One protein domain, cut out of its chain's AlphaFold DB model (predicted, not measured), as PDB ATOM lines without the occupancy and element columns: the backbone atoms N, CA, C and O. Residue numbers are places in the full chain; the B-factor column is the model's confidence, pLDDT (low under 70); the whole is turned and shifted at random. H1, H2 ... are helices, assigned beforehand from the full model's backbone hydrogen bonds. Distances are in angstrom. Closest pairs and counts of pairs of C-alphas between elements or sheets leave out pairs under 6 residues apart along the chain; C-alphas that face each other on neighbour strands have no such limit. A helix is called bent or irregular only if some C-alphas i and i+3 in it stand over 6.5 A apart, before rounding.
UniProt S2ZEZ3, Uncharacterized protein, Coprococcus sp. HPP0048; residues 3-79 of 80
ATOM      1  N   LEU A   3     -18.413   6.029-106.740       85.75
ATOM      2  CA  LEU A   3     -18.538   7.191-105.847       85.75
ATOM      3  C   LEU A   3     -18.820   8.498-106.595       85.75
ATOM      4  O   LEU A   3     -19.697   9.256-106.205       85.75
ATOM      5  N   LEU A   4     -18.095   8.737-107.692       86.25
ATOM      6  CA  LEU A   4     -18.310   9.926-108.517       86.25
ATOM      7  C   LEU A   4     -19.687   9.897-109.185       86.25
ATOM      8  O   LEU A   4     -20.330  10.930-109.253       86.25
ATOM      9  N   ARG A   5     -20.165   8.731-109.638       82.06
ATOM     10  CA  ARG A   5     -21.520   8.607-110.200       82.06
ATOM     11  C   ARG A   5     -22.602   8.851-109.150       82.06
ATOM     12  O   ARG A   5     -23.519   9.613-109.411       82.06
ATOM     13  N   PHE A   6     -22.449   8.281-107.960       86.75
ATOM     14  CA  PHE A   6     -23.387   8.480-106.859       86.75
ATOM     15  C   PHE A   6     -23.448   9.949-106.403       86.75
ATOM     16  O   PHE A   6     -24.532  10.465-106.174       86.75
ATOM     17  N   HIS A   7     -22.311  10.652-106.308       86.12
ATOM     18  CA  HIS A   7     -22.284  12.049-105.841       86.12
ATOM     19  C   HIS A   7     -22.490  13.114-106.924       86.12
ATOM     20  O   HIS A   7     -22.925  14.208-106.588       86.12
ATOM     21  N   LEU A   8     -22.149  12.848-108.190       87.81
ATOM     22  CA  LEU A   8     -22.262  13.847-109.268       87.81
ATOM     23  C   LEU A   8     -23.472  13.629-110.179       87.81
ATOM     24  O   LEU A   8     -23.882  14.564-110.854       87.81
ATOM     25  N   ILE A   9     -23.994  12.402-110.249       87.44
ATOM     26  CA  ILE A   9     -25.090  12.012-111.154       87.44
ATOM     27  C   ILE A   9     -26.324  11.558-110.350       87.44
ATOM     28  O   ILE A   9     -27.340  11.219-110.941       87.44
ATOM     29  N   GLU A  10     -26.246  11.553-109.009       82.25
ATOM     30  CA  GLU A  10     -27.334  11.139-108.100       82.25
ATOM     31  C   GLU A  10     -27.863   9.720-108.396       82.25
ATOM     32  O   GLU A  10     -29.011   9.378-108.132       82.25
ATOM     33  N   ASP A  11     -27.001   8.858-108.949       80.88
ATOM     34  CA  ASP A  11     -27.345   7.474-109.269       80.88
ATOM     35  C   ASP A  11     -27.337   6.604-108.002       80.88
ATOM     36  O   ASP A  11     -26.317   6.014-107.620       80.88
ATOM     37  N   GLU A  12     -28.498   6.516-107.353       81.88
ATOM     38  CA  GLU A  12     -28.734   5.750-106.122       81.88
ATOM     39  C   GLU A  12     -28.566   4.231-106.294       81.88
ATOM     40  O   GLU A  12     -28.399   3.504-105.310       81.88
ATOM     41  N   SER A  13     -28.532   3.716-107.530       85.31
ATOM     42  CA  SER A  13     -28.394   2.274-107.781       85.31
ATOM     43  C   SER A  13     -27.104   1.685-107.190       85.31
ATOM     44  O   SER A  13     -27.066   0.518-106.788       85.31
ATOM     45  N   CYS A  14     -26.055   2.508-107.074       83.19
ATOM     46  CA  CYS A  14     -24.742   2.125-106.559       83.19
ATOM     47  C   CYS A  14     -24.601   2.272-105.029       83.19
ATOM     48  O   CYS A  14     -23.588   1.835-104.477       83.19
ATOM     49  N   GLU A  15     -25.576   2.860-104.325       86.38
ATOM     50  CA  GLU A  15     -25.460   3.225-102.900       86.38
ATOM     51  C   GLU A  15     -25.101   2.018-102.018       86.38
ATOM     52  O   GLU A  15     -24.167   2.054-101.210       86.38
ATOM     53  N   LYS A  16     -25.810   0.900-102.217       88.88
ATOM     54  CA  LYS A  16     -25.624  -0.325-101.424       88.88
ATOM     55  C   LYS A  16     -24.235  -0.930-101.602       88.88
ATOM     56  O   LYS A  16     -23.694  -1.504-100.657       88.88
ATOM     57  N   GLU A  17     -23.679  -0.857-102.807       89.44
ATOM     58  CA  GLU A  17     -22.354  -1.400-103.103       89.44
ATOM     59  C   GLU A  17     -21.262  -0.497-102.527       89.44
ATOM     60  O   GLU A  17     -20.393  -0.975-101.797       89.44
ATOM     61  N   ILE A  18     -21.400   0.819-102.721       89.75
ATOM     62  CA  ILE A  18     -20.517   1.838-102.145       89.75
ATOM     63  C   ILE A  18     -20.441   1.694-100.623       89.75
ATOM     64  O   ILE A  18     -19.345   1.640-100.063       89.75
ATOM     65  N   LYS A  19     -21.585   1.575 -99.941       91.44
ATOM     66  CA  LYS A  19     -21.626   1.428 -98.482       91.44
ATOM     67  C   LYS A  19     -20.868   0.185 -98.010       91.44
ATOM     68  O   LYS A  19     -20.017   0.287 -97.129       91.44
ATOM     69  N   LYS A  20     -21.102  -0.966 -98.648       93.12
ATOM     70  CA  LYS A  20     -20.398  -2.221 -98.328       93.12
ATOM     71  C   LYS A  20     -18.887  -2.109 -98.536       93.12
ATOM     72  O   LYS A  20     -18.110  -2.667 -97.760       93.12
ATOM     73  N   GLU A  21     -18.443  -1.445 -99.599       92.38
ATOM     74  CA  GLU A  21     -17.013  -1.267 -99.860       92.38
ATOM     75  C   GLU A  21     -16.351  -0.302 -98.874       92.38
ATOM     76  O   GLU A  21     -15.235  -0.564 -98.414       92.38
ATOM     77  N   LEU A  22     -17.046   0.776 -98.508       94.25
ATOM     78  CA  LEU A  22     -16.592   1.723 -97.492       94.25
ATOM     79  C   LEU A  22     -16.475   1.061 -96.117       94.25
ATOM     80  O   LEU A  22     -15.446   1.225 -95.463       94.25
ATOM     81  N   GLU A  23     -17.451   0.248 -95.714       94.44
ATOM     82  CA  GLU A  23     -17.388  -0.550 -94.479       94.44
ATOM     83  C   GLU A  23     -16.158  -1.472 -94.482       94.44
ATOM     84  O   GLU A  23     -15.326  -1.414 -93.575       94.44
ATOM     85  N   LYS A  24     -15.931  -2.220 -95.573       94.00
ATOM     86  CA  LYS A  24     -14.725  -3.059 -95.728       94.00
ATOM     87  C   LYS A  24     -13.427  -2.250 -95.670       94.00
ATOM     88  O   LYS A  24     -12.395  -2.755 -95.213       94.00
ATOM     89  N   LYS A  25     -13.418  -1.026 -96.202       95.31
ATOM     90  CA  LYS A  25     -12.244  -0.146 -96.160       95.31
ATOM     91  C   LYS A  25     -11.981   0.342 -94.738       95.31
ATOM     92  O   LYS A  25     -10.822   0.312 -94.321       95.31
ATOM     93  N   LEU A  26     -13.028   0.728 -94.011       95.88
ATOM     94  CA  LEU A  26     -12.949   1.123 -92.606       95.88
ATOM     95  C   LEU A  26     -12.421  -0.021 -91.745       95.88
ATOM     96  O   LEU A  26     -11.454   0.179 -91.010       95.88
ATOM     97  N   ASP A  27     -12.936  -1.236 -91.917       92.88
ATOM     98  CA  ASP A  27     -12.438  -2.413 -91.199       92.88
ATOM     99  C   ASP A  27     -10.939  -2.630 -91.429       92.88
ATOM    100  O   ASP A  27     -10.169  -2.850 -90.490       92.88
ATOM    101  N   LYS A  28     -10.477  -2.499 -92.679       92.69
ATOM    102  CA  LYS A  28      -9.046  -2.596 -93.009       92.69
ATOM    103  C   LYS A  28      -8.218  -1.492 -92.346       92.69
ATOM    104  O   LYS A  28      -7.089  -1.766 -91.935       92.69
ATOM    105  N   MET A  29      -8.741  -0.268 -92.255       95.38
ATOM    106  CA  MET A  29      -8.069   0.840 -91.569       95.38
ATOM    107  C   MET A  29      -7.953   0.566 -90.069       95.38
ATOM    108  O   MET A  29      -6.848   0.606 -89.531       95.38
ATOM    109  N   VAL A  30      -9.041   0.150 -89.421       93.19
ATOM    110  CA  VAL A  30      -9.037  -0.216 -87.996       93.19
ATOM    111  C   VAL A  30      -8.055  -1.357 -87.722       93.19
ATOM    112  O   VAL A  30      -7.260  -1.288 -86.783       93.19
ATOM    113  N   MET A  31      -8.028  -2.387 -88.571       92.44
ATOM    114  CA  MET A  31      -7.078  -3.496 -88.438       92.44
ATOM    115  C   MET A  31      -5.620  -3.046 -88.580       92.44
ATOM    116  O   MET A  31      -4.742  -3.563 -87.882       92.44
ATOM    117  N   ARG A  32      -5.342  -2.081 -89.465       92.12
ATOM    118  CA  ARG A  32      -4.006  -1.492 -89.615       92.12
ATOM    119  C   ARG A  32      -3.603  -0.717 -88.362       92.12
ATOM    120  O   ARG A  32      -2.466  -0.879 -87.913       92.12
ATOM    121  N   ASP A  33      -4.513   0.059 -87.789       91.44
ATOM    122  CA  ASP A  33      -4.253   0.858 -86.589       91.44
ATOM    123  C   ASP A  33      -4.023  -0.022 -85.361       91.44
ATOM    124  O   ASP A  33      -3.066   0.195 -84.615       91.44
ATOM    125  N   LEU A  34      -4.843  -1.061 -85.175       90.56
ATOM    126  CA  LEU A  34      -4.660  -2.046 -84.109       90.56
ATOM    127  C   LEU A  34      -3.313  -2.756 -84.233       90.56
ATOM    128  O   LEU A  34      -2.585  -2.887 -83.246       90.56
ATOM    129  N   PHE A  35      -2.931  -3.154 -85.450       87.06
ATOM    130  CA  PHE A  35      -1.607  -3.716 -85.689       87.06
ATOM    131  C   PHE A  35      -0.503  -2.711 -85.339       87.06
ATOM    132  O   PHE A  35       0.429  -3.067 -84.618       87.06
ATOM    133  N   GLY A  36      -0.622  -1.454 -85.778       87.94
ATOM    134  CA  GLY A  36       0.309  -0.378 -85.437       87.94
ATOM    135  C   GLY A  36       0.480  -0.229 -83.926       87.94
ATOM    136  O   GLY A  36       1.586  -0.412 -83.422       87.94
ATOM    137  N   LYS A  37      -0.621  -0.029 -83.191       87.69
ATOM    138  CA  LYS A  37      -0.650   0.082 -81.721       87.69
ATOM    139  C   LYS A  37      -0.049  -1.149 -81.040       87.69
ATOM    140  O   LYS A  37       0.787  -1.012 -80.149       87.69
ATOM    141  N   SER A  38      -0.359  -2.353 -81.525       83.81
ATOM    142  CA  SER A  38       0.239  -3.597 -81.018       83.81
ATOM    143  C   SER A  38       1.761  -3.669 -81.206       83.81
ATOM    144  O   SER A  38       2.429  -4.501 -80.593       83.81
ATOM    145  N   LYS A  39       2.358  -2.821 -82.052       82.62
ATOM    146  CA  LYS A  39       3.811  -2.763 -82.250       82.62
ATOM    147  C   LYS A  39       4.437  -1.542 -81.592       82.62
ATOM    148  O   LYS A  39       5.478  -1.685 -80.946       82.62
ATOM    149  N   THR A  40       3.807  -0.379 -81.675       81.00
ATOM    150  CA  THR A  40       4.411   0.906 -81.300       81.00
ATOM    151  C   THR A  40       3.930   1.476 -79.970       81.00
ATOM    152  O   THR A  40       4.585   2.392 -79.488       81.00
ATOM    153  N   ALA A  41       2.880   0.928 -79.339       85.25
ATOM    154  CA  ALA A  41       2.362   1.473 -78.081       85.25
ATOM    155  C   ALA A  41       3.457   1.612 -76.997       85.25
ATOM    156  O   ALA A  41       4.341   0.739 -76.898       85.25
ATOM    157  N   PRO A  42       3.416   2.697 -76.200       80.44
ATOM    158  CA  PRO A  42       4.438   2.989 -75.201       80.44
ATOM    159  C   PRO A  42       4.408   1.968 -74.059       80.44
ATOM    160  O   PRO A  42       5.455   1.452 -73.667       80.44
ATOM    161  N   THR A  43       3.214   1.590 -73.591       86.38
ATOM    162  CA  THR A  43       3.049   0.640 -72.485       86.38
ATOM    163  C   THR A  43       2.869  -0.799 -72.976       86.38
ATOM    164  O   THR A  43       2.393  -1.071 -74.084       86.38
ATOM    165  N   LYS A  44       3.268  -1.772 -72.145       84.06
ATOM    166  CA  LYS A  44       3.110  -3.203 -72.457       84.06
ATOM    167  C   LYS A  44       1.636  -3.619 -72.458       84.06
ATOM    168  O   LYS A  44       1.236  -4.416 -73.302       84.06
ATOM    169  N   GLU A  45       0.842  -3.051 -71.559       86.12
ATOM    170  CA  GLU A  45      -0.579  -3.364 -71.410       86.12
ATOM    171  C   GLU A  45      -1.405  -2.888 -72.605       86.12
ATOM    172  O   GLU A  45      -2.199  -3.652 -73.145       86.12
ATOM    173  N   GLU A  46      -1.195  -1.659 -73.086       85.75
ATOM    174  CA  GLU A  46      -1.850  -1.168 -74.309       85.75
ATOM    175  C   GLU A  46      -1.436  -1.977 -75.532       85.75
ATOM    176  O   GLU A  46      -2.273  -2.309 -76.375       85.75
ATOM    177  N   ARG A  47      -0.152  -2.348 -75.606       86.19
ATOM    178  CA  ARG A  47       0.358  -3.205 -76.673       86.19
ATOM    179  C   ARG A  47      -0.360  -4.557 -76.682       86.19
ATOM    180  O   ARG A  47      -0.780  -5.022 -77.740       86.19
ATOM    181  N   GLU A  48      -0.511  -5.179 -75.515       85.31
ATOM    182  CA  GLU A  48      -1.159  -6.481 -75.380       85.31
ATOM    183  C   GLU A  48      -2.675  -6.404 -75.613       85.31
ATOM    184  O   GLU A  48      -3.226  -7.289 -76.270       85.31
ATOM    185  N   ARG A  49      -3.339  -5.330 -75.162       88.75
ATOM    186  CA  ARG A  49      -4.758  -5.065 -75.456       88.75
ATOM    187  C   ARG A  49      -5.003  -4.931 -76.958       88.75
ATOM    188  O   ARG A  49      -5.792  -5.695 -77.508       88.75
ATOM    189  N   ALA A  50      -4.255  -4.060 -77.638       88.81
ATOM    190  CA  ALA A  50      -4.365  -3.879 -79.087       88.81
ATOM    191  C   ALA A  50      -4.036  -5.168 -79.857       88.81
ATOM    192  O   ALA A  50      -4.648  -5.469 -80.881       88.81
ATOM    193  N   ARG A  51      -3.086  -5.968 -79.355       86.06
ATOM    194  CA  ARG A  51      -2.751  -7.266 -79.943       86.06
ATOM    195  C   ARG A  51      -3.892  -8.277 -79.807       86.06
ATOM    196  O   ARG A  51      -4.171  -8.975 -80.778       86.06
ATOM    197  N   LYS A  52      -4.507  -8.392 -78.625       87.94
ATOM    198  CA  LYS A  52      -5.650  -9.292 -78.396       87.94
ATOM    199  C   LYS A  52      -6.803  -8.920 -79.320       87.94
ATOM    200  O   LYS A  52      -7.252  -9.770 -80.078       87.94
ATOM    201  N   GLU A  53      -7.154  -7.639 -79.360       90.62
ATOM    202  CA  GLU A  53      -8.228  -7.134 -80.215       90.62
ATOM    203  C   GLU A  53      -7.955  -7.372 -81.711       90.62
ATOM    204  O   GLU A  53      -8.835  -7.822 -82.441       90.62
ATOM    205  N   TYR A  54      -6.719  -7.147 -82.172       89.94
ATOM    206  CA  TYR A  54      -6.322  -7.452 -83.549       89.94
ATOM    207  C   TYR A  54      -6.475  -8.943 -83.886       89.94
ATOM    208  O   TYR A  54      -6.957  -9.285 -84.963       89.94
ATOM    209  N   LEU A  55      -6.046  -9.842 -82.996       86.62
ATOM    210  CA  LEU A  55      -6.109 -11.286 -83.238       86.62
ATOM    211  C   LEU A  55      -7.545 -11.814 -83.199       86.62
ATOM    212  O   LEU A  55      -7.887 -12.634 -84.052       86.62
ATOM    213  N   ASP A  56      -8.362 -11.316 -82.267       89.19
ATOM    214  CA  ASP A  56      -9.776 -11.677 -82.147       89.19
ATOM    215  C   ASP A  56     -10.542 -11.250 -83.415       89.19
ATOM    216  O   ASP A  56     -11.232 -12.069 -84.017       89.19
ATOM    217  N   ARG A  57     -10.321 -10.026 -83.923       88.12
ATOM    218  CA  ARG A  57     -10.913  -9.562 -85.196       88.12
ATOM    219  C   ARG A  57     -10.384 -10.300 -86.431       88.12
ATOM    220  O   ARG A  57     -11.084 -10.401 -87.433       88.12
ATOM    221  N   ARG A  58      -9.145 -10.803 -86.395       85.31
ATOM    222  CA  ARG A  58      -8.539 -11.555 -87.511       85.31
ATOM    223  C   ARG A  58      -8.966 -13.028 -87.543       85.31
ATOM    224  O   ARG A  58      -8.684 -13.700 -88.531       85.31
ATOM    225  N   GLY A  59      -9.580 -13.543 -86.474       82.06
ATOM    226  CA  GLY A  59      -9.950 -14.958 -86.348       82.06
ATOM    227  C   GLY A  59      -8.749 -15.910 -86.281       82.06
ATOM    228  O   GLY A  59      -8.857 -17.081 -86.631       82.06
ATOM    229  N   THR A  60      -7.570 -15.417 -85.889       67.38
ATOM    230  CA  THR A  60      -6.338 -16.224 -85.850       67.38
ATOM    231  C   THR A  60      -6.050 -16.756 -84.454       67.38
ATOM    232  O   THR A  60      -6.178 -16.018 -83.479       67.38
ATOM    233  N   ASP A  61      -5.554 -17.993 -84.371       63.38
ATOM    234  CA  ASP A  61      -5.133 -18.608 -83.110       63.38
ATOM    235  C   ASP A  61      -4.114 -17.727 -82.348       63.38
ATOM    236  O   ASP A  61      -3.100 -17.264 -82.893       63.38
ATOM    237  N   LYS A  62      -4.395 -17.502 -81.057       62.81
ATOM    238  CA  LYS A  62      -3.635 -16.649 -80.127       62.81
ATOM    239  C   LYS A  62      -2.182 -17.112 -79.965       62.81
ATOM    240  O   LYS A  62      -1.321 -16.298 -79.601       62.81
ATOM    241  N   SER A  63      -1.895 -18.377 -80.287       60.16
ATOM    242  CA  SER A  63      -0.555 -18.977 -80.307       60.16
ATOM    243  C   SER A  63       0.412 -18.278 -81.283       60.16
ATOM    244  O   SER A  63       1.576 -18.056 -80.938       60.16
ATOM    245  N   ARG A  64      -0.063 -17.813 -82.452       58.31
ATOM    246  CA  ARG A  64       0.784 -17.211 -83.507       58.31
ATOM    247  C   ARG A  64       1.409 -15.871 -83.126       58.31
ATOM    248  O   ARG A  64       2.483 -15.520 -83.611       58.31
ATOM    249  N   GLY A  65       0.758 -15.085 -82.272       55.88
ATOM    250  CA  GLY A  65       1.214 -13.713 -82.044       55.88
ATOM    251  C   GLY A  65       2.396 -13.572 -81.071       55.88
ATOM    252  O   GLY A  65       3.024 -12.513 -81.083       55.88
ATOM    253  N   LYS A  66       2.744 -14.600 -80.274       56.94
ATOM    254  CA  LYS A  66       3.850 -14.530 -79.288       56.94
ATOM    255  C   LYS A  66       5.210 -14.279 -79.961       56.94
ATOM    256  O   LYS A  66       5.972 -13.427 -79.509       56.94
ATOM    257  N   ASN A  67       5.464 -14.925 -81.103       55.91
ATOM    258  CA  ASN A  67       6.690 -14.737 -81.894       55.91
ATOM    259  C   ASN A  67       6.812 -13.310 -82.462       55.91
ATOM    260  O   ASN A  67       7.905 -12.755 -82.572       55.91
ATOM    261  N   SER A  68       5.677 -12.671 -82.764       56.25
ATOM    262  CA  SER A  68       5.651 -11.326 -83.343       56.25
ATOM    263  C   SER A  68       6.008 -10.217 -82.338       56.25
ATOM    264  O   SER A  68       6.451  -9.142 -82.749       56.25
ATOM    265  N   ASP A  69       5.828 -10.447 -81.032       57.59
ATOM    266  CA  ASP A  69       6.191  -9.484 -79.980       57.59
ATOM    267  C   ASP A  69       7.705  -9.468 -79.734       57.59
ATOM    268  O   ASP A  69       8.284  -8.414 -79.453       57.59
ATOM    269  N   LEU A  70       8.367 -10.621 -79.898       57.25
ATOM    270  CA  LEU A  70       9.827 -10.711 -79.910       57.25
ATOM    271  C   LEU A  70      10.392  -9.966 -81.127       57.25
ATOM    272  O   LEU A  70      11.223  -9.077 -80.961       57.25
ATOM    273  N   ALA A  71       9.862 -10.230 -82.328       59.12
ATOM    274  CA  ALA A  71      10.281  -9.554 -83.559       59.12
ATOM    275  C   ALA A  71      10.128  -8.021 -83.483       59.12
ATOM    276  O   ALA A  71      10.981  -7.292 -83.978       59.12
ATOM    277  N   CYS A  72       9.099  -7.505 -82.804       60.72
ATOM    278  CA  CYS A  72       8.921  -6.057 -82.620       60.72
ATOM    279  C   CYS A  72       9.767  -5.437 -81.504       60.72
ATOM    280  O   CYS A  72      10.019  -4.230 -81.533       60.72
ATOM    281  N   ARG A  73      10.231  -6.224 -80.527       60.50
ATOM    282  CA  ARG A  73      11.325  -5.793 -79.641       60.50
ATOM    283  C   ARG A  73      12.641  -5.726 -80.409       60.50
ATOM    284  O   ARG A  73      13.322  -4.710 -80.334       60.50
ATOM    285  N   MET A  74      12.944  -6.752 -81.203       61.28
ATOM    286  CA  MET A  74      14.186  -6.821 -81.972       61.28
ATOM    287  C   MET A  74      14.239  -5.757 -83.079       61.28
ATOM    288  O   MET A  74      15.226  -5.045 -83.177       61.28
ATOM    289  N   GLY A  75      13.161  -5.541 -83.839       60.94
ATOM    290  CA  GLY A  75      13.113  -4.545 -84.921       60.94
ATOM    291  C   GLY A  75      13.259  -3.084 -84.468       60.94
ATOM    292  O   GLY A  75      13.665  -2.247 -85.265       60.94
ATOM    293  N   ARG A  76      12.981  -2.770 -83.192       56.56
ATOM    294  CA  ARG A  76      13.270  -1.448 -82.604       56.56
ATOM    295  C   ARG A  76      14.742  -1.269 -82.239       56.56
ATOM    296  O   ARG A  76      15.236  -0.156 -82.315       56.56
ATOM    297  N   LYS A  77      15.447  -2.353 -81.896       53.91
ATOM    298  CA  LYS A  77      16.885  -2.325 -81.584       53.91
ATOM    299  C   LYS A  77      17.745  -1.959 -82.806       53.91
ATOM    300  O   LYS A  77      18.844  -1.452 -82.631       53.91
ATOM    301  N   TYR A  78      17.246  -2.203 -84.021       55.28
ATOM    302  CA  TYR A  78      17.990  -2.006 -85.276       55.28
ATOM    303  C   TYR A  78      17.450  -0.880 -86.170       55.28
ATOM    304  O   TYR A  78      17.960  -0.682 -87.270       55.28
ATOM    305  N   ARG A  79      16.425  -0.139 -85.733       54.91
ATOM    306  CA  ARG A  79      15.906   1.017 -86.471       54.91
ATOM    307  C   ARG A  79      16.718   2.250 -86.060       54.91
ATOM    308  O   ARG A  79      16.374   2.896 -85.076       54.91
TER     309      ARG A  79
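AT A GLANCE: This is residues 3 to 79 of the 80 residues of an uncharacterized protein of Coprococcus sp. HPP0048 (UniProt S2ZEZ3). One long helix, H2, makes the shaft of an elongated model, with the short helix H1 at one end and a loose head at the other, where H3 folds back along H2 as a helical hairpin and H4 runs across past the end of H2. Between the two ends, residues 20 to 26 of H2 stand free. The printed part has 77 residues with four named helices, in the order H1, H2, H3, H4, and no named strand; its class is all helix. The whole is extended, with a radius of gyration of the C-alphas of 18.1 A and spans of 53 by 28 by 17 A.

HOW THE PARTS SIT: H1, residues 3 to 8, touches H2, residues 12 to 40, with residues 12 to 18 of H2 alone. Their closest C-alphas are those of Phe 6 and Glu 12, 6.0 A apart, and they run opposite ways at a steep tilt of 51 degrees. H2 has a kink of 25 degrees near residue 19. Residues 31 to 40 of H2 touch H3, residues 44 to 58; the closest C-alphas are those of Ser 38 and Arg 47, 4.4 A apart. H2 and H3 are a helical hairpin and run opposite ways at a tilt of 35.0 degrees, only just steep. Residues 51 to 55 of H3 touch residues 62 to 65 of H4, which is residues 62 to 77. The closest C-alphas are those of Leu 55 and Lys 62, 6.7 A apart, and H3 and H4 run opposite ways at a steep tilt of 47 degrees. H2 and H4 are close but not clearly touching, with the C-alphas of Lys 39 and Cys 72 closest at 6.1 A. H1 is apart from H3 and from H4. The helix packing is mostly crossed: of the three pairs that touch, 0 are at a shallow tilt. Every O i to N i+4 pair is within hydrogen-bond range in H1 and H3, against 23 of 25 in H2 and 6 of 12 in H4.

IN THESE COORDINATES: H1 begins at C-alpha 3, at (-18.538, 7.191, -105.847). H2 is 41.7 A long from C-alpha 12, at (-28.734, 5.750, -106.122), to C-alpha 40; it is irregular, with C-alphas 13 and 16 7.4 A apart. H3 is 20.8 A long. H4 is 25.1 A long and ends at C-alpha 77, at (16.885, -2.325, -81.584); it is only just irregular, with C-alphas 64 and 67 6.6 A apart.

THE WHOLE: The two C-alphas farthest apart, those of Ile 9 and Lys 77, are 53.3 A apart. The printed part has no cut, and its three links between helices are tight. The mean pLDDT of the printed part is 80.4, and residues 60 to 79 are under 70.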